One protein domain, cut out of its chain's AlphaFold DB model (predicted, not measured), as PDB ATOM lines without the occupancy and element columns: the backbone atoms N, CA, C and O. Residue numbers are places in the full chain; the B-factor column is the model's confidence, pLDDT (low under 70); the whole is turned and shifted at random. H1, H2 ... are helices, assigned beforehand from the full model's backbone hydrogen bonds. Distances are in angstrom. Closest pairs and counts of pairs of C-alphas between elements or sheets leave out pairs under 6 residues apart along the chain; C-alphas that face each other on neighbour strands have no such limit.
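AT A GLANCE: This is residues 2 to 18 and 204 to 369 of the 369 residues of an uncharacterized protein of Mesocestoides corti (UniProt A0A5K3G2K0). Picture a rounded pile of mostly crossed helices with H8 in the middle: H3, H4 and H6 gather on one side of it, H11 with H10 on the other, and H1 crosses the starts of H4 and H8. H2 and H12 lie at opposite ends of the longest axis. You have 183 printed residues with twelve named helices, H1 to H12 along the chain, and no named strand: the class is all helix. The whole is compact, with a radius of gyration of the C-alphas of 16.5 A and spans of 50 by 40 by 31 A.

HOW THE PARTS SIT: Start at H11, residues 339 to 356, the longest helix. H10, residues 323 to 333, touches it at a steep tilt of 46 degrees, opposite ways; the closest C-alphas, Ala 331 and Arg 345, are 4.8 A apart. H12, residues 360 to 368, and H11 only just touch, with 3 pairs of C-alphas within 8 A, only at the corner by their link. Next find H8, residues 289 to 305, the hub, which touches H11 at a shallow tilt of 26 degrees, the same way (closest C-alphas Ile 303 and Leu 354, 6.9 A). H7, residues 277 to 283, forms a hairpin with H8, closest at C-alphas 283 and 292, 5.8 A. H9, residues 308 to 320, touches H11 with residues 314 to 318 alone, closest at C-alphas 315 and 355, 4.9 A. H4, residues 239 to 253, touches H8 at a shallow tilt of 29 degrees, closest at C-alphas 246 and 294, 5.6 A. H1, residues 2 to 15, touches H8 with residues 7 to 11 alone, about perpendicular at 73 degrees, closest at C-alphas 8 and 290, 6.1 A. H3, residues 219 to 235, forms a hairpin with H4, closest at C-alphas 229 and 242, 5.9 A. H6, residues 263 to 274, touches H3, closest at C-alphas 226 and 273, 6.3 A. H5, residues 257 to 260, touches H2, residues 205 to 216, closest at C-alphas 209 and 260, 4.7 A. Every O i to N i+4 pair is within hydrogen-bond range in H1, H2, H3, H4, H6, H8, H10 and H11, against 2 of 3 in H7, 8 of 9 in H9 and 4 of 5 in H12; H5 is too short for such a pair.

IN THESE COORDINATES: Find C-alpha 339 at (189.171, 181.367, 213.631); H11 runs 26.1 A to C-alpha 356. H8 measures 24.2 A, H3 24.1 A, H4 20.4 A and H1 20.0 A, the last beginning at (174.677, 163.902, 211.266).

THE WHOLE: C-alphas 207 and 368, the two farthest apart, are 51.9 A apart. Residues 19 to 203 are not printed, with 22.4 A between C-alphas 18 and 204; the links printed whole are tight. No printed residue has pLDDT under 70.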
ATOM      1  N   ARG A   2     174.569 163.622 212.713       88.38
ATOM      2  CA  ARG A   2     174.677 163.902 211.266       88.38
ATOM      3  C   ARG A   2     174.177 165.305 210.924       88.38
ATOM      4  O   ARG A   2     174.881 166.048 210.253       88.38
ATOM      5  N   ASP A   3     173.002 165.680 211.413       87.31
ATOM      6  CA  ASP A   3     172.341 166.915 210.984       87.31
ATOM      7  C   ASP A   3     173.082 168.150 211.501       87.31
ATOM      8  O   ASP A   3     173.237 169.129 210.779       87.31
ATOM      9  N   SER A   4     173.657 168.077 212.705       90.75
ATOM     10  CA  SER A   4     174.509 169.148 213.234       90.75
ATOM     11  C   SER A   4     175.777 169.362 212.398       90.75
ATOM     12  O   SER A   4     176.206 170.503 212.223       90.75
ATOM     13  N   LEU A   5     176.363 168.281 211.862       92.62
ATOM     14  CA  LEU A   5     177.491 168.365 210.932       92.62
ATOM     15  C   LEU A   5     177.054 169.008 209.611       92.62
ATOM     16  O   LEU A   5     177.745 169.895 209.118       92.62
ATOM     17  N   VAL A   6     175.896 168.615 209.072       93.06
ATOM     18  CA  VAL A   6     175.345 169.218 207.848       93.06
ATOM     19  C   VAL A   6     175.089 170.716 208.039       93.06
ATOM     20  O   VAL A   6     175.483 171.489 207.173       93.06
ATOM     21  N   CYS A   7     174.542 171.154 209.180       91.88
ATOM     22  CA  CYS A   7     174.402 172.583 209.495       91.88
ATOM     23  C   CYS A   7     175.748 173.319 209.464       91.88
ATOM     24  O   CYS A   7     175.845 174.396 208.889       91.88
ATOM     25  N   SER A   8     176.789 172.739 210.072       90.50
ATOM     26  CA  SER A   8     178.123 173.354 210.099       90.50
ATOM     27  C   SER A   8     178.759 173.425 208.708       90.50
ATOM     28  O   SER A   8     179.414 174.411 208.381       90.50
ATOM     29  N   ILE A   9     178.555 172.399 207.876       92.50
ATOM     30  CA  ILE A   9     179.005 172.402 206.479       92.50
ATOM     31  C   ILE A   9     178.253 173.476 205.689       92.50
ATOM     32  O   ILE A   9     178.879 174.240 204.962       92.50
ATOM     33  N   LEU A  10     176.931 173.558 205.847       91.62
ATOM     34  CA  LEU A  10     176.097 174.523 205.136       91.62
ATOM     35  C   LEU A  10     176.472 175.969 205.493       91.62
ATOM     36  O   LEU A  10     176.616 176.788 204.588       91.62
ATOM     37  N   ASP A  11     176.702 176.263 206.777       89.62
ATOM     38  CA  ASP A  11     177.219 177.558 207.246       89.62
ATOM     39  C   ASP A  11     178.577 177.881 206.610       89.62
ATOM     40  O   ASP A  11     178.752 178.950 206.033       89.62
ATOM     41  N   GLY A  12     179.519 176.930 206.623       89.31
ATOM     42  CA  GLY A  12     180.842 177.117 206.021       89.31
ATOM     43  C   GLY A  12     180.797 177.393 204.514       89.31
ATOM     44  O   GLY A  12     181.512 178.262 204.023       89.31
ATOM     45  N   VAL A  13     179.930 176.689 203.784       90.56
ATOM     46  CA  VAL A  13     179.726 176.880 202.340       90.56
ATOM     47  C   VAL A  13     179.092 178.242 202.039       90.56
ATOM     48  O   VAL A  13     179.535 178.946 201.134       90.56
ATOM     49  N   ARG A  14     178.084 178.654 202.817       88.25
ATOM     50  CA  ARG A  14     177.460 179.978 202.670       88.25
ATOM     51  C   ARG A  14     178.454 181.095 203.003       88.25
ATOM     52  O   ARG A  14     178.553 182.060 202.251       88.25
ATOM     53  N   ALA A  15     179.244 180.929 204.064       85.88
ATOM     54  CA  ALA A  15     180.285 181.872 204.472       85.88
ATOM     55  C   ALA A  15     181.419 182.006 203.439       85.88
ATOM     56  O   ALA A  15     182.056 183.053 203.371       85.88
ATOM     57  N   SER A  16     181.646 180.991 202.596       88.31
ATOM     58  CA  SER A  16     182.576 181.084 201.462       88.31
ATOM     59  C   SER A  16     181.973 181.781 200.232       88.31
ATOM     60  O   SER A  16     182.579 181.750 199.162       88.31
ATOM     61  N   GLY A  17     180.766 182.342 200.343       85.44
ATOM     62  CA  GLY A  17     180.046 183.005 199.253       85.44
ATOM     63  C   GLY A  17     179.231 182.066 198.359       85.44
ATOM     64  O   GLY A  17     178.604 182.528 197.410       85.44
ATOM     65  N   ASN A  18     179.193 180.757 198.636       88.19
ATOM     66  CA  ASN A  18     178.430 179.819 197.819       88.19
ATOM     67  C   ASN A  18     177.007 179.639 198.367       88.19
ATOM     68  O   ASN A  18     176.765 178.898 199.317       88.19
ATOM     69  N   ASP A 204     164.416 195.481 196.654       90.69
ATOM     70  CA  ASP A 204     163.469 196.528 197.038       90.69
ATOM     71  C   ASP A 204     163.023 196.325 198.494       90.69
ATOM     72  O   ASP A 204     162.276 195.394 198.808       90.69
ATOM     73  N   LEU A 205     163.455 197.227 199.381       93.88
ATOM     74  CA  LEU A 205     163.100 197.212 200.804       93.88
ATOM     75  C   LEU A 205     161.585 197.281 201.033       93.88
ATOM     76  O   LEU A 205     161.076 196.680 201.978       93.88
ATOM     77  N   ARG A 206     160.840 197.972 200.157       95.75
ATOM     78  CA  ARG A 206     159.375 198.024 200.248       95.75
ATOM     79  C   ARG A 206     158.777 196.650 199.971       95.75
ATOM     80  O   ARG A 206     157.851 196.230 200.662       95.75
ATOM     81  N   GLN A 207     159.299 195.947 198.969       96.44
ATOM     82  CA  GLN A 207     158.853 194.598 198.642       96.44
ATOM     83  C   GLN A 207     159.204 193.606 199.761       96.44
ATOM     84  O   GLN A 207     158.375 192.764 200.108       96.44
ATOM     85  N   GLU A 208     160.389 193.728 200.366       97.19
ATOM     86  CA  GLU A 208     160.773 192.944 201.544       97.19
ATOM     87  C   GLU A 208     159.803 193.175 202.714       97.19
ATOM     88  O   GLU A 208     159.274 192.212 203.271       97.19
ATOM     89  N   GLN A 209     159.483 194.437 203.020       97.69
ATOM     90  CA  GLN A 209     158.528 194.797 204.069       97.69
ATOM     91  C   GLN A 209     157.138 194.184 203.825       97.69
ATOM     92  O   GLN A 209     156.539 193.608 204.736       97.69
ATOM     93  N   LEU A 210     156.626 194.249 202.589       97.75
ATOM     94  CA  LEU A 210     155.340 193.640 202.220       97.75
ATOM     95  C   LEU A 210     155.348 192.116 202.395       97.75
ATOM     96  O   LEU A 210     154.353 191.534 202.851       97.75
ATOM     97  N   ASN A 211     156.456 191.466 202.039       98.00
ATOM     98  CA  ASN A 211     156.609 190.025 202.181       98.00
ATOM     99  C   ASN A 211     156.643 189.620 203.663       98.00
ATOM    100  O   ASN A 211     155.862 188.749 204.060       98.00
ATOM    101  N   LYS A 212     157.456 190.290 204.492       98.12
ATOM    102  CA  LYS A 212     157.522 190.040 205.942       98.12
ATOM    103  C   LYS A 212     156.173 190.248 206.617       98.12
ATOM    104  O   LYS A 212     155.696 189.341 207.300       98.12
ATOM    105  N   ALA A 213     155.505 191.373 206.351       97.75
ATOM    106  CA  ALA A 213     154.167 191.649 206.875       97.75
ATOM    107  C   ALA A 213     153.169 190.541 206.489       97.75
ATOM    108  O   ALA A 213     152.399 190.052 207.315       97.75
ATOM    109  N   SER A 214     153.225 190.058 205.243       97.56
ATOM    110  CA  SER A 214     152.347 188.984 204.770       97.56
ATOM    111  C   SER A 214     152.624 187.636 205.445       97.56
ATOM    112  O   SER A 214     151.671 186.930 205.787       97.56
ATOM    113  N   ILE A 215     153.893 187.280 205.662       98.06
ATOM    114  CA  ILE A 215     154.315 186.025 206.310       98.06
ATOM    115  C   ILE A 215     153.988 186.041 207.807       98.06
ATOM    116  O   ILE A 215     153.462 185.064 208.338       98.06
ATOM    117  N   MET A 216     154.251 187.163 208.476       97.94
ATOM    118  CA  MET A 216     154.087 187.324 209.924       97.94
ATOM    119  C   MET A 216     152.679 187.771 210.343       97.94
ATOM    120  O   MET A 216     152.385 187.864 211.529       97.94
ATOM    121  N   SER A 217     151.772 187.976 209.386       96.31
ATOM    122  CA  SER A 217     150.386 188.410 209.620       96.31
ATOM    123  C   SER A 217     149.552 187.533 210.569       96.31
ATOM    124  O   SER A 217     148.505 187.962 211.049       96.31
ATOM    125  N   SER A 218     149.972 186.292 210.830       96.69
ATOM    126  CA  SER A 218     149.253 185.337 211.672       96.69
ATOM    127  C   SER A 218     150.047 185.022 212.939       96.69
ATOM    128  O   SER A 218     151.028 184.276 212.916       96.69
ATOM    129  N   ALA A 219     149.564 185.521 214.079       97.25
ATOM    130  CA  ALA A 219     150.144 185.218 215.387       97.25
ATOM    131  C   ALA A 219     150.122 183.712 215.711       97.25
ATOM    132  O   ALA A 219     151.049 183.198 216.334       97.25
ATOM    133  N   SER A 220     149.097 182.978 215.258       97.19
ATOM    134  CA  SER A 220     149.028 181.523 215.438       97.19
ATOM    135  C   SER A 220     150.091 180.786 214.624       97.19
ATOM    136  O   SER A 220     150.677 179.831 215.130       97.19
ATOM    137  N   PHE A 221     150.388 181.245 213.405       97.44
ATOM    138  CA  PHE A 221     151.489 180.709 212.608       97.44
ATOM    139  C   PHE A 221     152.846 180.982 213.268       97.44
ATOM    140  O   PHE A 221     153.625 180.050 213.455       97.44
ATOM    141  N   MET A 222     153.102 182.219 213.706       98.31
ATOM    142  CA  MET A 222     154.338 182.562 214.425       98.31
ATOM    143  C   MET A 222     154.506 181.725 215.695       98.31
ATOM    144  O   MET A 222     155.568 181.147 215.926       98.31
ATOM    145  N   LYS A 223     153.435 181.572 216.481       98.44
ATOM    146  CA  LYS A 223     153.428 180.705 217.662       98.44
ATOM    147  C   LYS A 223     153.756 179.254 217.307       98.44
ATOM    148  O   LYS A 223     154.554 178.637 218.003       98.44
ATOM    149  N   HIS A 224     153.204 178.726 216.216       98.12
ATOM    150  CA  HIS A 224     153.515 177.374 215.756       98.12
ATOM    151  C   HIS A 224     155.007 177.197 215.420       98.12
ATOM    152  O   HIS A 224     155.597 176.193 215.818       98.12
ATOM    153  N   LEU A 225     155.638 178.177 214.760       98.50
ATOM    154  CA  LEU A 225     157.082 178.146 214.485       98.50
ATOM    155  C   LEU A 225     157.919 178.179 215.773       98.50
ATOM    156  O   LEU A 225     158.881 177.424 215.910       98.50
ATOM    157  N   VAL A 226     157.528 179.009 216.744       98.62
ATOM    158  CA  VAL A 226     158.185 179.086 218.059       98.62
ATOM    159  C   VAL A 226     158.001 177.792 218.865       98.62
ATOM    160  O   VAL A 226     158.930 177.341 219.540       98.62
ATOM    161  N   ASP A 227     156.840 177.143 218.771       98.25
ATOM    162  CA  ASP A 227     156.588 175.851 219.414       98.25
ATOM    163  C   ASP A 227     157.416 174.725 218.756       98.25
ATOM    164  O   ASP A 227     158.006 173.914 219.472       98.25
ATOM    165  N   LEU A 228     157.554 174.710 217.419       98.19
ATOM    166  CA  LEU A 228     158.465 173.798 216.704       98.19
ATOM    167  C   LEU A 228     159.926 174.011 217.121       98.19
ATOM    168  O   LEU A 228     160.635 173.048 217.419       98.19
ATOM    169  N   PHE A 229     160.365 175.269 217.201       98.62
ATOM    170  CA  PHE A 229     161.701 175.626 217.678       98.62
ATOM    171  C   PHE A 229     161.942 175.085 219.088       98.62
ATOM    172  O   PHE A 229     162.925 174.383 219.334       98.62
ATOM    173  N   THR A 230     161.007 175.358 219.999       98.44
ATOM    174  CA  THR A 230     161.073 174.924 221.398       98.44
ATOM    175  C   THR A 230     161.152 173.402 221.493       98.44
ATOM    176  O   THR A 230     161.984 172.867 222.228       98.44
ATOM    177  N   LEU A 231     160.330 172.691 220.715       97.69
ATOM    178  CA  LEU A 231     160.308 171.233 220.670       97.69
ATOM    179  C   LEU A 231     161.674 170.653 220.285       97.69
ATOM    180  O   LEU A 231     162.203 169.795 220.996       97.69
ATOM    181  N   HIS A 232     162.246 171.113 219.171       97.44
ATOM    182  CA  HIS A 232     163.514 170.591 218.666       97.44
ATOM    183  C   HIS A 232     164.699 170.989 219.549       97.44
ATOM    184  O   HIS A 232     165.539 170.134 219.843       97.44
ATOM    185  N   ALA A 233     164.736 172.235 220.030       97.38
ATOM    186  CA  ALA A 233     165.799 172.741 220.895       97.38
ATOM    187  C   ALA A 233     165.865 171.980 222.227       97.38
ATOM    188  O   ALA A 233     166.941 171.540 222.633       97.38
ATOM    189  N   LEU A 234     164.720 171.755 222.882       96.19
ATOM    190  CA  LEU A 234     164.674 171.021 224.150       96.19
ATOM    191  C   LEU A 234     164.978 169.526 223.977       96.19
ATOM    192  O   LEU A 234     165.563 168.916 224.871       96.19
ATOM    193  N   ARG A 235     164.604 168.928 222.837       95.25
ATOM    194  CA  ARG A 235     164.889 167.514 222.530       95.25
ATOM    195  C   ARG A 235     166.295 167.272 221.977       95.25
ATOM    196  O   ARG A 235     166.720 166.123 221.926       95.25
ATOM    197  N   GLY A 236     166.995 168.310 221.520       94.25
ATOM    198  CA  GLY A 236     168.275 168.167 220.819       94.25
ATOM    199  C   GLY A 236     168.151 167.456 219.463       94.25
ATOM    200  O   GLY A 236     169.027 166.680 219.087       94.25
ATOM    201  N   THR A 237     167.051 167.692 218.741       94.94
ATOM    202  CA  THR A 237     166.744 167.071 217.432       94.94
ATOM    203  C   THR A 237     166.641 168.129 216.333       94.94
ATOM    204  O   THR A 237     166.706 169.317 216.631       94.94
ATOM    205  N   GLY A 238     166.495 167.716 215.068       94.81
ATOM    206  CA  GLY A 238     166.159 168.623 213.968       94.81
ATOM    207  C   GLY A 238     167.122 169.802 213.801       94.81
ATOM    208  O   GLY A 238     166.667 170.929 213.649       94.81
ATOM    209  N   SER A 239     168.447 169.590 213.843       96.94
ATOM    210  CA  SER A 239     169.419 170.701 213.780       96.94
ATOM    211  C   SER A 239     169.199 171.609 212.560       96.94
ATOM    212  O   SER A 239     169.293 172.825 212.683       96.94
ATOM    213  N   LEU A 240     168.859 171.041 211.399       96.38
ATOM    214  CA  LEU A 240     168.555 171.820 210.195       96.38
ATOM    215  C   LEU A 240     167.272 172.646 210.355       96.38
ATOM    216  O   LEU A 240     167.263 173.822 210.007       96.38
ATOM    217  N   VAL A 241     166.232 172.071 210.961       97.56
ATOM    218  CA  VAL A 241     164.990 172.784 211.295       97.56
ATOM    219  C   VAL A 241     165.269 173.933 212.268       97.56
ATOM    220  O   VAL A 241     164.834 175.052 212.019       97.56
ATOM    221  N   ILE A 242     166.055 173.701 213.328       98.19
ATOM    222  CA  ILE A 242     166.482 174.755 214.266       98.19
ATOM    223  C   ILE A 242     167.237 175.858 213.524       98.19
ATOM    224  O   ILE A 242     166.963 177.029 213.753       98.19
ATOM    225  N   SER A 243     168.167 175.500 212.635       97.38
ATOM    226  CA  SER A 243     168.923 176.476 211.846       97.38
ATOM    227  C   SER A 243     167.995 177.351 211.001       97.38
ATOM    228  O   SER A 243     168.116 178.568 211.044       97.38
ATOM    229  N   ALA A 244     167.032 176.754 210.294       97.69
ATOM    230  CA  ALA A 244     166.080 177.502 209.478       97.69
ATOM    231  C   ALA A 244     165.120 178.365 210.325       97.69
ATOM    232  O   ALA A 244     164.756 179.466 209.918       97.69
ATOM    233  N   LEU A 245     164.729 177.917 211.523       98.69
ATOM    234  CA  LEU A 245     163.932 178.727 212.457       98.69
ATOM    235  C   LEU A 245     164.738 179.899 213.034       98.69
ATOM    236  O   LEU A 245     164.203 180.993 213.178       98.69
ATOM    237  N   LEU A 246     166.027 179.702 213.322       98.44
ATOM    238  CA  LEU A 246     166.918 180.789 213.733       98.44
ATOM    239  C   LEU A 246     167.120 181.809 212.609       98.44
ATOM    240  O   LEU A 246     167.135 182.999 212.902       98.44
ATOM    241  N   ASP A 247     167.219 181.375 211.348       97.81
ATOM    242  CA  ASP A 247     167.235 182.282 210.192       97.81
ATOM    243  C   ASP A 247     165.935 183.109 210.150       97.81
ATOM    244  O   ASP A 247     165.993 184.335 210.065       97.81
ATOM    245  N   PHE A 248     164.770 182.473 210.334       98.69
ATOM    246  CA  PHE A 248     163.477 183.169 210.403       98.69
ATOM    247  C   PHE A 248     163.451 184.233 211.510       98.69
ATOM    248  O   PHE A 248     163.091 185.384 211.263       98.69
ATOM    249  N   PHE A 249     163.862 183.873 212.731       98.69
ATOM    250  CA  PHE A 249     163.925 184.815 213.853       98.69
ATOM    251  C   PHE A 249     164.954 185.918 213.618       98.69
ATOM    252  O   PHE A 249     164.706 187.062 213.979       98.69
ATOM    253  N   THR A 250     166.083 185.604 212.984       98.25
ATOM    254  CA  THR A 250     167.114 186.589 212.648       98.25
ATOM    255  C   THR A 250     166.566 187.615 211.663       98.25
ATOM    256  O   THR A 250     166.672 188.811 211.918       98.25
ATOM    257  N   PHE A 251     165.914 187.172 210.586       98.25
ATOM    258  CA  PHE A 251     165.344 188.074 209.584       98.25
ATOM    259  C   PHE A 251     164.185 188.919 210.114       98.25
ATOM    260  O   PHE A 251     163.943 190.007 209.595       98.25
ATOM    261  N   ALA A 252     163.469 188.421 211.121       98.38
ATOM    262  CA  ALA A 252     162.350 189.129 211.722       98.38
ATOM    263  C   ALA A 252     162.774 190.086 212.851       98.38
ATOM    264  O   ALA A 252     162.221 191.180 212.935       98.38
ATOM    265  N   LEU A 253     163.719 189.683 213.711       98.31
ATOM    266  CA  LEU A 253     163.992 190.339 214.998       98.31
ATOM    267  C   LEU A 253     165.362 191.020 215.098       98.31
ATOM    268  O   LEU A 253     165.538 191.893 215.938       98.31
ATOM    269  N   CYS A 254     166.349 190.625 214.293       97.94
ATOM    270  CA  CYS A 254     167.723 191.099 214.464       97.94
ATOM    271  C   CYS A 254     168.070 192.211 213.471       97.94
ATOM    272  O   CYS A 254     167.809 192.081 212.277       97.94
ATOM    273  N   LEU A 255     168.768 193.251 213.933       95.44
ATOM    274  CA  LEU A 255     169.334 194.268 213.048       95.44
ATOM    275  C   LEU A 255     170.399 193.682 212.095       95.44
ATOM    276  O   LEU A 255     171.167 192.800 212.504       95.44
ATOM    277  N   PRO A 256     170.495 194.194 210.850       95.12
ATOM    278  CA  PRO A 256     169.649 195.245 210.259       95.12
ATOM    279  C   PRO A 256     168.313 194.718 209.700       95.12
ATOM    280  O   PRO A 256     167.474 195.493 209.263       95.12
ATOM    281  N   TYR A 257     168.091 193.403 209.696       96.69
ATOM    282  CA  TYR A 257     166.936 192.788 209.038       96.69
ATOM    283  C   TYR A 257     165.592 193.208 209.640       96.69
ATOM    284  O   TYR A 257     164.607 193.319 208.916       96.69
ATOM    285  N   SER A 258     165.530 193.456 210.947       97.12
ATOM    286  CA  SER A 258     164.295 193.879 211.613       97.12
ATOM    287  C   SER A 258     163.768 195.242 211.157       97.12
ATOM    288  O   SER A 258     162.591 195.513 211.375       97.12
ATOM    289  N   GLU A 259     164.566 196.075 210.474       96.19
ATOM    290  CA  GLU A 259     164.139 197.399 209.986       96.19
ATOM    291  C   GLU A 259     162.954 197.333 209.005       96.19
ATOM    292  O   GLU A 259     162.180 198.283 208.892       96.19
ATOM    293  N   THR A 260     162.784 196.208 208.306       97.06
ATOM    294  CA  THR A 260     161.670 195.967 207.373       97.06
ATOM    295  C   THR A 260     160.536 195.138 207.991       97.06
ATOM    296  O   THR A 260     159.566 194.815 207.303       97.06
ATOM    297  N   SER A 261     160.614 194.787 209.277       97.75
ATOM    298  CA  SER A 261     159.534 194.100 209.993       97.75
ATOM    299  C   SER A 261     158.465 195.094 210.460       97.75
ATOM    300  O   SER A 261     158.765 196.173 210.963       97.75
ATOM    301  N   GLU A 262     157.188 194.733 210.325       96.88
ATOM    302  CA  GLU A 262     156.095 195.540 210.880       96.88
ATOM    303  C   GLU A 262     156.121 195.495 212.417       96.88
ATOM    304  O   GLU A 262     156.189 194.407 212.989       96.88
ATOM    305  N   GLY A 263     156.007 196.650 213.085       96.62
ATOM    306  CA  GLY A 263     156.139 196.760 214.547       96.62
ATOM    307  C   GLY A 263     155.219 195.824 215.338       96.62
ATOM    308  O   GLY A 263     155.679 195.124 216.234       96.62
ATOM    309  N   SER A 264     153.943 195.712 214.953       96.56
ATOM    310  CA  SER A 264     152.976 194.834 215.635       96.56
ATOM    311  C   SER A 264     153.368 193.347 215.556       96.56
ATOM    312  O   SER A 264     153.271 192.591 216.531       96.56
ATOM    313  N   ALA A 265     153.847 192.920 214.388       97.50
ATOM    314  CA  ALA A 265     154.274 191.555 214.127       97.50
ATOM    315  C   ALA A 265     155.631 191.257 214.785       97.50
ATOM    316  O   ALA A 265     155.819 190.169 215.333       97.50
ATOM    317  N   PHE A 266     156.541 192.236 214.774       98.25
ATOM    318  CA  PHE A 266     157.814 192.208 215.489       98.25
ATOM    319  C   PHE A 266     157.593 191.991 216.988       98.25
ATOM    320  O   PHE A 266     158.072 190.995 217.524       98.25
ATOM    321  N   GLU A 267     156.801 192.845 217.644       97.31
ATOM    322  CA  GLU A 267     156.509 192.756 219.082       97.31
ATOM    323  C   GLU A 267     155.869 191.412 219.447       97.31
ATOM    324  O   GLU A 267     156.260 190.762 220.420       97.31
ATOM    325  N   THR A 268     154.923 190.947 218.623       97.62
ATOM    326  CA  THR A 268     154.266 189.652 218.825       97.62
ATOM    327  C   THR A 268     155.275 188.504 218.785       97.62
ATOM    328  O   THR A 268     155.270 187.641 219.667       97.62
ATOM    329  N   LEU A 269     156.145 188.463 217.770       98.38
ATOM    330  CA  LEU A 269     157.149 187.409 217.647       98.38
ATOM    331  C   LEU A 269     158.204 187.504 218.755       98.38
ATOM    332  O   LEU A 269     158.564 186.475 219.328       98.38
ATOM    333  N   LEU A 270     158.657 188.715 219.087       97.69
ATOM    334  CA  LEU A 270     159.622 188.979 220.150       97.69
ATOM    335  C   LEU A 270     159.121 188.416 221.486       97.69
ATOM    336  O   LEU A 270     159.824 187.638 222.130       97.69
ATOM    337  N   ALA A 271     157.873 188.721 221.856       95.94
ATOM    338  CA  ALA A 271     157.249 188.215 223.077       95.94
ATOM    339  C   ALA A 271     157.109 186.682 223.072       95.94
ATOM    340  O   ALA A 271     157.404 186.019 224.072       95.94
ATOM    341  N   LEU A 272     156.705 186.091 221.938       97.38
ATOM    342  CA  LEU A 272     156.605 184.635 221.797       97.38
ATOM    343  C   LEU A 272     157.964 183.956 222.011       97.38
ATOM    344  O   LEU A 272     158.039 182.989 222.771       97.38
ATOM    345  N   VAL A 273     159.033 184.458 221.388       97.44
ATOM    346  CA  VAL A 273     160.382 183.885 221.523       97.44
ATOM    347  C   VAL A 273     160.940 184.115 222.934       97.44
ATOM    348  O   VAL A 273     161.464 183.170 223.529       97.44
ATOM    349  N   ALA A 274     160.768 185.312 223.510       94.31
ATOM    350  CA  ALA A 274     161.196 185.637 224.875       94.31
ATOM    351  C   ALA A 274     160.593 184.671 225.907       94.31
ATOM    352  O   ALA A 274     161.314 184.111 226.735       94.31
ATOM    353  N   SER A 275     159.294 184.372 225.784       91.69
ATOM    354  CA  SER A 275     158.581 183.435 226.669       91.69
ATOM    355  C   SER A 275     159.098 181.986 226.610       91.69
ATOM    356  O   SER A 275     158.738 181.142 227.434       91.69
ATOM    357  N   ARG A 276     159.944 181.666 225.622       92.88
ATOM    358  CA  ARG A 276     160.596 180.362 225.440       92.88
ATOM    359  C   ARG A 276     162.104 180.424 225.691       92.88
ATOM    360  O   ARG A 276     162.825 179.540 225.230       92.88
ATOM    361  N   GLY A 277     162.592 181.410 226.453       90.31
ATOM    362  CA  GLY A 277     164.022 181.670 226.678       90.31
ATOM    363  C   GLY A 277     164.864 180.438 227.032       90.31
ATOM    364  O   GLY A 277     165.966 180.264 226.512       90.31
ATOM    365  N   ARG A 278     164.321 179.501 227.818       93.25
ATOM    366  CA  ARG A 278     164.990 178.230 228.150       93.25
ATOM    367  C   ARG A 278     165.429 177.417 226.923       93.25
ATOM    368  O   ARG A 278     166.484 176.783 226.951       93.25
ATOM    369  N   ALA A 279     164.642 177.428 225.846       96.00
ATOM    370  CA  ALA A 279     164.984 176.743 224.603       96.00
ATOM    371  C   ALA A 279     166.233 177.350 223.944       96.00
ATOM    372  O   ALA A 279     167.083 176.602 223.472       96.00
ATOM    373  N   LEU A 280     166.391 178.680 223.978       95.81
ATOM    374  CA  LEU A 280     167.590 179.360 223.471       95.81
ATOM    375  C   LEU A 280     168.832 178.989 224.283       95.81
ATOM    376  O   LEU A 280     169.860 178.661 223.695       95.81
ATOM    377  N   PHE A 281     168.729 178.952 225.615       95.75
ATOM    378  CA  PHE A 281     169.866 178.587 226.466       95.75
ATOM    379  C   PHE A 281     170.399 177.176 226.182       95.75
ATOM    380  O   PHE A 281     171.610 176.955 226.189       95.75
ATOM    381  N   ARG A 282     169.523 176.229 225.820       95.44
ATOM    382  CA  ARG A 282     169.947 174.883 225.392       95.44
ATOM    383  C   ARG A 282     170.826 174.902 224.144       95.44
ATOM    384  O   ARG A 282     171.703 174.049 224.009       95.44
ATOM    385  N   LEU A 283     170.627 175.868 223.249       96.12
ATOM    386  CA  LEU A 283     171.375 175.960 221.996       96.12
ATOM    387  C   LEU A 283     172.810 176.451 222.178       96.12
ATOM    388  O   LEU A 283     173.643 176.152 221.328       96.12
ATOM    389  N   PHE A 284     173.145 177.117 223.285       94.62
ATOM    390  CA  PHE A 284     174.524 177.546 223.549       94.62
ATOM    391  C   PHE A 284     175.499 176.385 223.771       94.62
ATOM    392  O   PHE A 284     176.706 176.538 223.597       94.62
ATOM    393  N   SER A 285     174.976 175.195 224.073       90.25
ATOM    394  CA  SER A 285     175.743 173.947 224.143       90.25
ATOM    395  C   SER A 285     175.662 173.102 222.864       90.25
ATOM    396  O   SER A 285     176.110 171.956 222.848       90.25
ATOM    397  N   HIS A 286     175.068 173.622 221.787       94.00
ATOM    398  CA  HIS A 286     174.871 172.860 220.559       94.00
ATOM    399  C   HIS A 286     176.204 172.648 219.802       94.00
ATOM    400  O   HIS A 286     176.996 173.581 219.674       94.00
ATOM    401  N   PRO A 287     176.462 171.453 219.225       91.88
ATOM    402  CA  PRO A 287     177.730 171.150 218.546       91.88
ATOM    403  C   PRO A 287     177.983 171.967 217.268       91.88
ATOM    404  O   PRO A 287     179.125 172.116 216.844       91.88
ATOM    405  N   SER A 288     176.928 172.477 216.629       92.88
ATOM    406  CA  SER A 288     177.043 173.368 215.467       92.88
ATOM    407  C   SER A 288     177.159 174.822 215.913       92.88
ATOM    408  O   SER A 288     176.187 175.383 216.422       92.88
ATOM    409  N   LEU A 289     178.307 175.448 215.645       90.94
ATOM    410  CA  LEU A 289     178.541 176.862 215.960       90.94
ATOM    411  C   LEU A 289     177.614 177.810 215.193       90.94
ATOM    412  O   LEU A 289     177.348 178.900 215.683       90.94
ATOM    413  N   ALA A 290     177.097 177.405 214.031       91.25
ATOM    414  CA  ALA A 290     176.101 178.183 213.293       91.25
ATOM    415  C   ALA A 290     174.827 178.397 214.127       91.25
ATOM    416  O   ALA A 290     174.331 179.512 214.249       91.25
ATOM    417  N   ILE A 291     174.362 177.335 214.797       96.25
ATOM    418  CA  ILE A 291     173.194 177.384 215.686       96.25
ATOM    419  C   ILE A 291     173.497 178.210 216.938       96.25
ATOM    420  O   ILE A 291     172.672 179.022 217.339       96.25
ATOM    421  N   VAL A 292     174.694 178.061 217.519       95.31
ATOM    422  CA  VAL A 292     175.124 178.870 218.675       95.31
ATOM    423  C   VAL A 292     175.139 180.365 218.322       95.31
ATOM    424  O   VAL A 292     174.640 181.183 219.090       95.31
ATOM    425  N   LYS A 293     175.669 180.728 217.145       93.19
ATOM    426  CA  LYS A 293     175.678 182.111 216.644       93.19
ATOM    427  C   LYS A 293     174.265 182.643 216.419       93.19
ATOM    428  O   LYS A 293     173.960 183.720 216.918       93.19
ATOM    429  N   GLY A 294     173.410 181.890 215.723       95.31
ATOM    430  CA  GLY A 294     172.019 182.286 215.485       95.31
ATOM    431  C   GLY A 294     171.250 182.497 216.791       95.31
ATOM    432  O   GLY A 294     170.614 183.529 216.975       95.31
ATOM    433  N   ALA A 295     171.390 181.580 217.756       97.25
ATOM    434  CA  ALA A 295     170.793 181.730 219.083       97.25
ATOM    435  C   ALA A 295     171.324 182.966 219.827       97.25
ATOM    436  O   ALA A 295     170.563 183.646 220.510       97.25
ATOM    437  N   GLY A 296     172.613 183.282 219.678       95.94
ATOM    438  CA  GLY A 296     173.219 184.471 220.271       95.94
ATOM    439  C   GLY A 296     172.728 185.788 219.662       95.94
ATOM    440  O   GLY A 296     172.481 186.731 220.407       95.94
ATOM    441  N   LEU A 297     172.528 185.845 218.339       95.88
ATOM    442  CA  LEU A 297     171.930 187.007 217.666       95.88
ATOM    443  C   LEU A 297     170.498 187.250 218.149       95.88
ATOM    444  O   LEU A 297     170.164 188.370 218.531       95.88
ATOM    445  N   VAL A 298     169.690 186.189 218.207       97.94
ATOM    446  CA  VAL A 298     168.316 186.264 218.717       97.94
ATOM    447  C   VAL A 298     168.309 186.679 220.188       97.94
ATOM    448  O   VAL A 298     167.572 187.584 220.551       97.94
ATOM    449  N   MET A 299     169.159 186.087 221.036       97.56
ATOM    450  CA  MET A 299     169.269 186.469 222.451       97.56
ATOM    451  C   MET A 299     169.625 187.948 222.628       97.56
ATOM    452  O   MET A 299     169.072 188.600 223.509       97.56
ATOM    453  N   ARG A 300     170.520 188.487 221.791       96.38
ATOM    454  CA  ARG A 300     170.840 189.916 221.799       96.38
ATOM    455  C   ARG A 300     169.604 190.759 221.492       96.38
ATOM    456  O   ARG A 300     169.274 191.617 222.299       96.38
ATOM    457  N   ALA A 301     168.898 190.460 220.401       96.94
ATOM    458  CA  ALA A 301     167.676 191.177 220.038       96.94
ATOM    459  C   ALA A 301     166.617 191.122 221.154       96.94
ATOM    460  O   ALA A 301     165.977 192.123 221.447       96.94
ATOM    461  N   LEU A 302     166.469 189.982 221.838       97.12
ATOM    462  CA  LEU A 302     165.551 189.870 222.975       97.12
ATOM    463  C   LEU A 302     165.949 190.769 224.149       97.12
ATOM    464  O   LEU A 302     165.079 191.353 224.773       97.12
ATOM    465  N   ILE A 303     167.238 190.864 224.479       95.94
ATOM    466  CA  ILE A 303     167.692 191.696 225.604       95.94
ATOM    467  C   ILE A 303     167.610 193.188 225.269       95.94
ATOM    468  O   ILE A 303     167.342 193.987 226.160       95.94
ATOM    469  N   GLU A 304     167.855 193.552 224.011       94.75
ATOM    470  CA  GLU A 304     167.855 194.944 223.551       94.75
ATOM    471  C   GLU A 304     166.434 195.503 223.360       94.75
ATOM    472  O   GLU A 304     166.219 196.680 223.625       94.75
ATOM    473  N   GLU A 305     165.472 194.672 222.942       95.31
ATOM    474  CA  GLU A 305     164.160 195.146 222.466       95.31
ATOM    475  C   GLU A 305     162.970 194.686 223.330       95.31
ATOM    476  O   GLU A 305     161.865 195.213 223.194       95.31
ATOM    477  N   ALA A 306     163.130 193.672 224.194       93.81
ATOM    478  CA  ALA A 306     162.012 193.178 225.002       93.81
ATOM    479  C   ALA A 306     161.753 194.065 226.237       93.81
ATOM    480  O   ALA A 306     162.664 194.724 226.734       93.81
ATOM    481  N   PRO A 307     160.527 194.039 226.797       92.38
ATOM    482  CA  PRO A 307     160.220 194.716 228.056       92.38
ATOM    483  C   PRO A 307     161.143 194.293 229.209       92.38
ATOM    484  O   PRO A 307     161.461 193.108 229.347       92.38
ATOM    485  N   ASP A 308     161.481 195.240 230.092       92.31
ATOM    486  CA  ASP A 308     162.418 195.054 231.214       92.31
ATOM    487  C   ASP A 308     162.125 193.815 232.076       92.31
ATOM    488  O   ASP A 308     163.048 193.126 232.511       92.31
ATOM    489  N   GLU A 309     160.846 193.498 232.300       92.12
ATOM    490  CA  GLU A 309     160.420 192.320 233.067       92.12
ATOM    491  C   GLU A 309     160.905 191.007 232.428       92.12
ATOM    492  O   GLU A 309     161.477 190.152 233.108       92.12
ATOM    493  N   LEU A 310     160.742 190.866 231.107       91.38
ATOM    494  CA  LEU A 310     161.198 189.693 230.357       91.38
ATOM    495  C   LEU A 310     162.725 189.655 230.260       91.38
ATOM    496  O   LEU A 310     163.327 188.584 230.362       91.38
ATOM    497  N   VAL A 311     163.369 190.813 230.107       94.25
ATOM    498  CA  VAL A 311     164.835 190.909 230.089       94.25
ATOM    499  C   VAL A 311     165.420 190.461 231.429       94.25
ATOM    500  O   VAL A 311     166.375 189.680 231.452       94.25
ATOM    501  N   ALA A 312     164.839 190.891 232.549       93.44
ATOM    502  CA  ALA A 312     165.248 190.450 233.880       93.44
ATOM    503  C   ALA A 312     165.115 188.925 234.040       93.44
ATOM    504  O   ALA A 312     166.032 188.277 234.553       93.44
ATOM    505  N   GLU A 313     164.027 188.333 233.537       93.19
ATOM    506  CA  GLU A 313     163.830 186.881 233.544       93.19
ATOM    507  C   GLU A 313     164.895 186.147 232.707       93.19
ATOM    508  O   GLU A 313     165.503 185.185 233.181       93.19
ATOM    509  N   LEU A 314     165.190 186.623 231.491       94.75
ATOM    510  CA  LEU A 314     166.235 186.064 230.619       94.75
ATOM    511  C   LEU A 314     167.624 186.141 231.262       94.75
ATOM    512  O   LEU A 314     168.379 185.164 231.243       94.75
ATOM    513  N   ARG A 315     167.954 187.275 231.883       95.12
ATOM    514  CA  ARG A 315     169.213 187.475 232.612       95.12
ATOM    515  C   ARG A 315     169.329 186.534 233.813       95.12
ATOM    516  O   ARG A 315     170.398 185.966 234.049       95.12
ATOM    517  N   GLN A 316     168.236 186.305 234.537       93.50
ATOM    518  CA  GLN A 316     168.202 185.333 235.629       93.50
ATOM    519  C   GLN A 316     168.330 183.891 235.110       93.50
ATOM    520  O   GLN A 316     169.057 183.084 235.695       93.50
ATOM    521  N   MET A 317     167.689 183.556 233.988       93.50
ATOM    522  CA  MET A 317     167.817 182.242 233.352       93.50
ATOM    523  C   MET A 317     169.257 181.927 232.932       93.50
ATOM    524  O   MET A 317     169.680 180.780 233.071       93.50
ATOM    525  N   ALA A 318     170.040 182.921 232.497       95.00
ATOM    526  CA  ALA A 318     171.451 182.723 232.150       95.00
ATOM    527  C   ALA A 318     172.288 182.175 233.322       95.00
ATOM    528  O   ALA A 318     173.239 181.415 233.105       95.00
ATOM    529  N   LEU A 319     171.920 182.534 234.559       92.94
ATOM    530  CA  LEU A 319     172.510 181.992 235.785       92.94
ATOM    531  C   LEU A 319     171.990 180.584 236.079       92.94
ATOM    532  O   LEU A 319     172.781 179.684 236.355       92.94
ATOM    533  N   VAL A 320     170.672 180.384 235.991       93.44
ATOM    534  CA  VAL A 320     170.012 179.109 236.326       93.44
ATOM    535  C   VAL A 320     170.423 177.981 235.377       93.44
ATOM    536  O   VAL A 320     170.710 176.877 235.829       93.44
ATOM    537  N   GLU A 321     170.497 178.241 234.070       93.69
ATOM    538  CA  GLU A 321     170.947 177.254 233.075       93.69
ATOM    539  C   GLU A 321     172.485 177.143 233.013       93.69
ATOM    540  O   GLU A 321     173.017 176.394 232.195       93.69
ATOM    541  N   GLY A 322     173.228 177.889 233.843       92.75
ATOM    542  CA  GLY A 322     174.695 177.858 233.887       92.75
ATOM    543  C   GLY A 322     175.387 178.400 232.630       92.75
ATOM    544  O   GLY A 322     176.610 178.305 232.501       92.75
ATOM    545  N   SER A 323     174.628 178.996 231.706       94.25
ATOM    546  CA  SER A 323     175.140 179.506 230.432       94.25
ATOM    547  C   SER A 323     176.131 180.651 230.630       94.25
ATOM    548  O   SER A 323     177.115 180.736 229.897       94.25
ATOM    549  N   LEU A 324     175.944 181.480 231.663       94.44
ATOM    550  CA  LEU A 324     176.905 182.532 231.995       94.44
ATOM    551  C   LEU A 324     178.302 181.952 232.282       94.44
ATOM    552  O   LEU A 324     179.282 182.398 231.691       94.44
ATOM    553  N   LEU A 325     178.400 180.916 233.123       93.44
ATOM    554  CA  LEU A 325     179.677 180.270 233.458       93.44
ATOM    555  C   LEU A 325     180.310 179.579 232.247       93.44
ATOM    556  O   LEU A 325     181.516 179.701 232.021       93.44
ATOM    557  N   GLN A 326     179.496 178.895 231.438       93.69
ATOM    558  CA  GLN A 326     179.951 178.278 230.193       93.69
ATOM    559  C   GLN A 326     180.593 179.317 229.264       93.69
ATOM    560  O   GLN A 326     181.712 179.118 228.782       93.69
ATOM    561  N   HIS A 327     179.920 180.447 229.042       94.62
ATOM    562  CA  HIS A 327     180.429 181.495 228.167       94.62
ATOM    563  C   HIS A 327     181.617 182.251 228.767       94.62
ATOM    564  O   HIS A 327     182.506 182.628 228.004       94.62
ATOM    565  N   ILE A 328     181.719 182.403 230.094       94.69
ATOM    566  CA  ILE A 328     182.934 182.923 230.755       94.69
ATOM    567  C   ILE A 328     184.126 182.011 230.463       94.69
ATOM    568  O   ILE A 328     185.179 182.487 230.034       94.69
ATOM    569  N   SER A 329     183.954 180.695 230.614       93.94
ATOM    570  CA  SER A 329     185.013 179.729 230.312       93.94
ATOM    571  C   SER A 329     185.479 179.842 228.857       93.94
ATOM    572  O   SER A 329     186.677 179.864 228.583       93.94
ATOM    573  N   ILE A 330     184.547 179.970 227.910       92.88
ATOM    574  CA  ILE A 330     184.871 180.165 226.491       92.88
ATOM    575  C   ILE A 330     185.581 181.514 226.276       92.88
ATOM    576  O   ILE A 330     186.606 181.580 225.597       92.88
ATOM    577  N   ALA A 331     185.074 182.595 226.868       93.31
ATOM    578  CA  ALA A 331     185.625 183.940 226.727       93.31
ATOM    579  C   ALA A 331     187.073 184.055 227.242       93.31
ATOM    580  O   ALA A 331     187.876 184.799 226.657       93.31
ATOM    581  N   CYS A 332     187.417 183.322 228.303       90.88
ATOM    582  CA  CYS A 332     188.749 183.327 228.907       90.88
ATOM    583  C   CYS A 332     189.701 182.309 228.266       90.88
ATOM    584  O   CYS A 332     190.839 182.669 227.968       90.88
ATOM    585  N   PHE A 333     189.240 181.079 228.014       91.19
ATOM    586  CA  PHE A 333     190.125 179.931 227.763       91.19
ATOM    587  C   PHE A 333     189.999 179.294 226.372       91.19
ATOM    588  O   PHE A 333     190.746 178.364 226.070       91.19
ATOM    589  N   ALA A 334     189.087 179.749 225.504       88.88
ATOM    590  CA  ALA A 334     188.979 179.178 224.161       88.88
ATOM    591  C   ALA A 334     190.279 179.370 223.356       88.88
ATOM    592  O   ALA A 334     190.803 180.481 223.249       88.88
ATOM    593  N   ASN A 335     190.772 178.286 222.746       85.44
ATOM    594  CA  ASN A 335     191.950 178.317 221.881       85.44
ATOM    595  C   ASN A 335     191.645 179.096 220.594       85.44
ATOM    596  O   ASN A 335     190.878 178.632 219.748       85.44
ATOM    597  N   THR A 336     192.274 180.259 220.437       81.62
ATOM    598  CA  THR A 336     192.048 181.183 219.317       81.62
ATOM    599  C   THR A 336     192.880 180.894 218.070       81.62
ATOM    600  O   THR A 336     192.794 181.662 217.118       81.62
ATOM    601  N   ASN A 337     193.660 179.808 218.034       84.25
ATOM    602  CA  ASN A 337     194.352 179.395 216.805       84.25
ATOM    603  C   ASN A 337     193.362 178.967 215.707       84.25
ATOM    604  O   ASN A 337     193.693 179.011 214.525       84.25
ATOM    605  N   ASP A 338     192.145 178.570 216.091       81.75
ATOM    606  CA  ASP A 338     191.036 178.328 215.169       81.75
ATOM    607  C   ASP A 338     190.171 179.602 215.043       81.75
ATOM    608  O   ASP A 338     189.610 180.056 216.051       81.75
ATOM    609  N   PRO A 339     189.996 180.172 213.834       82.44
ATOM    610  CA  PRO A 339     189.171 181.367 213.631       82.44
ATOM    611  C   PRO A 339     187.717 181.177 214.087       82.44
ATOM    612  O   PRO A 339     187.069 182.134 214.513       82.44
ATOM    613  N   ARG A 340     187.192 179.946 214.075       80.19
ATOM    614  CA  ARG A 340     185.832 179.650 214.553       80.19
ATOM    615  C   ARG A 340     185.700 179.880 216.056       80.19
ATOM    616  O   ARG A 340     184.703 180.442 216.510       80.19
ATOM    617  N   ASN A 341     186.727 179.503 216.815       84.44
ATOM    618  CA  ASN A 341     186.782 179.732 218.254       84.44
ATOM    619  C   ASN A 341     186.955 181.215 218.581       84.44
ATOM    620  O   ASN A 341     186.449 181.670 219.602       84.44
ATOM    621  N   LEU A 342     187.616 181.987 217.712       86.69
ATOM    622  CA  LEU A 342     187.720 183.436 217.870       86.69
ATOM    623  C   LEU A 342     186.345 184.113 217.766       86.69
ATOM    624  O   LEU A 342     185.998 184.912 218.635       86.69
ATOM    625  N   VAL A 343     185.533 183.737 216.773       86.06
ATOM    626  CA  VAL A 343     184.153 184.243 216.640       86.06
ATOM    627  C   VAL A 343     183.295 183.822 217.835       86.06
ATOM    628  O   VAL A 343     182.589 184.645 218.413       86.06
ATOM    629  N   LEU A 344     183.393 182.560 218.264       89.06
ATOM    630  CA  LEU A 344     182.664 182.074 219.438       89.06
ATOM    631  C   LEU A 344     183.073 182.817 220.723       89.06
ATOM    632  O   LEU A 344     182.228 183.127 221.565       89.06
ATOM    633  N   ARG A 345     184.361 183.140 220.875       92.62
ATOM    634  CA  ARG A 345     184.886 183.923 221.998       92.62
ATOM    635  C   ARG A 345     184.324 185.344 222.005       92.62
ATOM    636  O   ARG A 345     183.947 185.836 223.066       92.62
ATOM    637  N   GLN A 346     184.253 185.996 220.843       92.12
ATOM    638  CA  GLN A 346     183.657 187.329 220.703       92.12
ATOM    639  C   GLN A 346     182.167 187.318 221.056       92.12
ATOM    640  O   GLN A 346     181.741 188.120 221.885       92.12
ATOM    641  N   LEU A 347     181.412 186.356 220.517       92.69
ATOM    642  CA  LEU A 347     180.000 186.164 220.852       92.69
ATOM    643  C   LEU A 347     179.804 185.950 222.358       92.69
ATOM    644  O   LEU A 347     178.957 186.584 222.976       92.69
ATOM    645  N   SER A 348     180.630 185.096 222.970       94.69
ATOM    646  CA  SER A 348     180.545 184.802 224.405       94.69
ATOM    647  C   SER A 348     180.742 186.053 225.258       94.69
ATOM    648  O   SER A 348     180.015 186.253 226.221       94.69
ATOM    649  N   ARG A 349     181.678 186.935 224.885       95.06
ATOM    650  CA  ARG A 349     181.887 188.218 225.577       95.06
ATOM    651  C   ARG A 349     180.678 189.144 225.466       95.06
ATOM    652  O   ARG A 349     180.320 189.774 226.454       95.06
ATOM    653  N   GLN A 350     180.053 189.205 224.291       94.88
ATOM    654  CA  GLN A 350     178.835 189.993 224.090       94.88
ATOM    655  C   GLN A 350     177.690 189.466 224.962       94.88
ATOM    656  O   GLN A 350     177.071 190.244 225.679       94.88
ATOM    657  N   LEU A 351     177.468 188.149 224.976       95.50
ATOM    658  CA  LEU A 351     176.436 187.522 225.806       95.50
ATOM    659  C   LEU A 351     176.668 187.754 227.304       95.50
ATOM    660  O   LEU A 351     175.734 188.108 228.016       95.50
ATOM    661  N   ILE A 352     177.912 187.630 227.783       96.31
ATOM    662  CA  ILE A 352     178.260 187.941 229.181       96.31
ATOM    663  C   ILE A 352     177.903 189.391 229.516       96.31
ATOM    664  O   ILE A 352     177.305 189.635 230.563       96.31
ATOM    665  N   ASN A 353     178.242 190.345 228.642       95.56
ATOM    666  CA  ASN A 353     177.913 191.754 228.860       95.56
ATOM    667  C   ASN A 353     176.394 191.948 228.994       95.56
ATOM    668  O   ASN A 353     175.920 192.458 230.005       95.56
ATOM    669  N   LEU A 354     175.630 191.415 228.037       95.12
ATOM    670  CA  LEU A 354     174.167 191.499 228.021       95.12
ATOM    671  C   LEU A 354     173.518 190.878 229.270       95.12
ATOM    672  O   LEU A 354     172.535 191.408 229.792       95.12
ATOM    673  N   TRP A 355     174.054 189.759 229.770       96.00
ATOM    674  CA  TRP A 355     173.492 189.050 230.925       96.00
ATOM    675  C   TRP A 355     173.868 189.645 232.283       96.00
ATOM    676  O   TRP A 355     173.183 189.377 233.273       96.00
ATOM    677  N   THR A 356     174.951 190.419 232.348       95.38
ATOM    678  CA  THR A 356     175.483 190.998 233.596       95.38
ATOM    679  C   THR A 356     175.086 192.457 233.787       95.38
ATOM    680  O   THR A 356     175.068 192.956 234.919       95.38
ATOM    681  N   GLU A 357     174.721 193.138 232.706       93.25
ATOM    682  CA  GLU A 357     174.155 194.476 232.749       93.25
ATOM    683  C   GLU A 357     172.874 194.503 233.597       93.25
ATOM    684  O   GLU A 357     171.978 193.679 233.424       93.25
ATOM    685  N   ASN A 358     172.816 195.432 234.556       88.62
ATOM    686  CA  ASN A 358     171.700 195.597 235.497       88.62
ATOM    687  C   ASN A 358     171.250 194.293 236.199       88.62
ATOM    688  O   ASN A 358     170.087 194.150 236.566       88.62
ATOM    689  N   ASN A 359     172.175 193.347 236.416       93.38
ATOM    690  CA  ASN A 359     171.910 192.058 237.057       93.38
ATOM    691  C   ASN A 359     172.858 191.830 238.253       93.38
ATOM    692  O   ASN A 359     173.921 191.217 238.089       93.38
ATOM    693  N   PRO A 360     172.505 192.310 239.465       94.25
ATOM    694  CA  PRO A 360     173.370 192.207 240.641       94.25
ATOM    695  C   PRO A 360     173.804 190.769 240.984       94.25
ATOM    696  O   PRO A 360     174.998 190.572 241.215       94.25
ATOM    697  N   PRO A 361     172.927 189.740 240.934       93.88
ATOM    698  CA  PRO A 361     173.347 188.348 241.123       93.88
ATOM    699  C   PRO A 361     174.475 187.894 240.183       93.88
ATOM    700  O   PRO A 361     175.409 187.220 240.620       93.88
ATOM    701  N   ALA A 362     174.422 188.276 238.903       93.56
ATOM    702  CA  ALA A 362     175.466 187.930 237.939       93.56
ATOM    703  C   ALA A 362     176.770 188.699 238.195       93.56
ATOM    704  O   ALA A 362     177.855 188.125 238.099       93.56
ATOM    705  N   GLN A 363     176.676 189.976 238.565       94.00
ATOM    706  CA  GLN A 363     177.843 190.789 238.920       94.00
ATOM    707  C   GLN A 363     178.538 190.271 240.184       94.00
ATOM    708  O   GLN A 363     179.765 190.228 240.244       94.00
ATOM    709  N   ASP A 364     177.777 189.834 241.183       93.75
ATOM    710  CA  ASP A 364     178.335 189.255 242.403       93.75
ATOM    711  C   ASP A 364     178.968 187.883 242.165       93.75
ATOM    712  O   ASP A 364     179.975 187.567 242.798       93.75
ATOM    713  N   LEU A 365     178.433 187.086 241.233       90.81
ATOM    714  CA  LEU A 365     179.099 185.868 240.774       90.81
ATOM    715  C   LEU A 365     180.456 186.197 240.138       90.81
ATOM    716  O   LEU A 365     181.449 185.569 240.495       90.81
ATOM    717  N   LEU A 366     180.512 187.199 239.254       89.94
ATOM    718  CA  LEU A 366     181.758 187.622 238.610       89.94
ATOM    719  C   LEU A 366     182.813 188.118 239.605       89.94
ATOM    720  O   LEU A 366     183.983 187.857 239.392       89.94
ATOM    721  N   LYS A 367     182.427 188.790 240.699       91.81
ATOM    722  CA  LYS A 367     183.378 189.238 241.739       91.81
ATOM    723  C   LYS A 367     184.034 188.089 242.515       91.81
ATOM    724  O   LYS A 367     185.031 188.315 243.195       91.81
ATOM    725  N   ARG A 368     183.427 186.898 242.513       89.94
ATOM    726  CA  ARG A 368     183.915 185.719 243.253       89.94
ATOM    727  C   ARG A 368     184.848 184.836 242.424       89.94
ATOM    728  O   ARG A 368     185.490 183.964 243.004       89.94
ATOM    729  N   ILE A 369     184.845 185.017 241.105       83.38
ATOM    730  CA  ILE A 369     185.710 184.334 240.134       83.38
ATOM    731  C   ILE A 369     186.934 185.216 239.913       83.38
ATOM    732  O   ILE A 369     188.047 184.650 239.871       83.38
TER     733      ILE A 369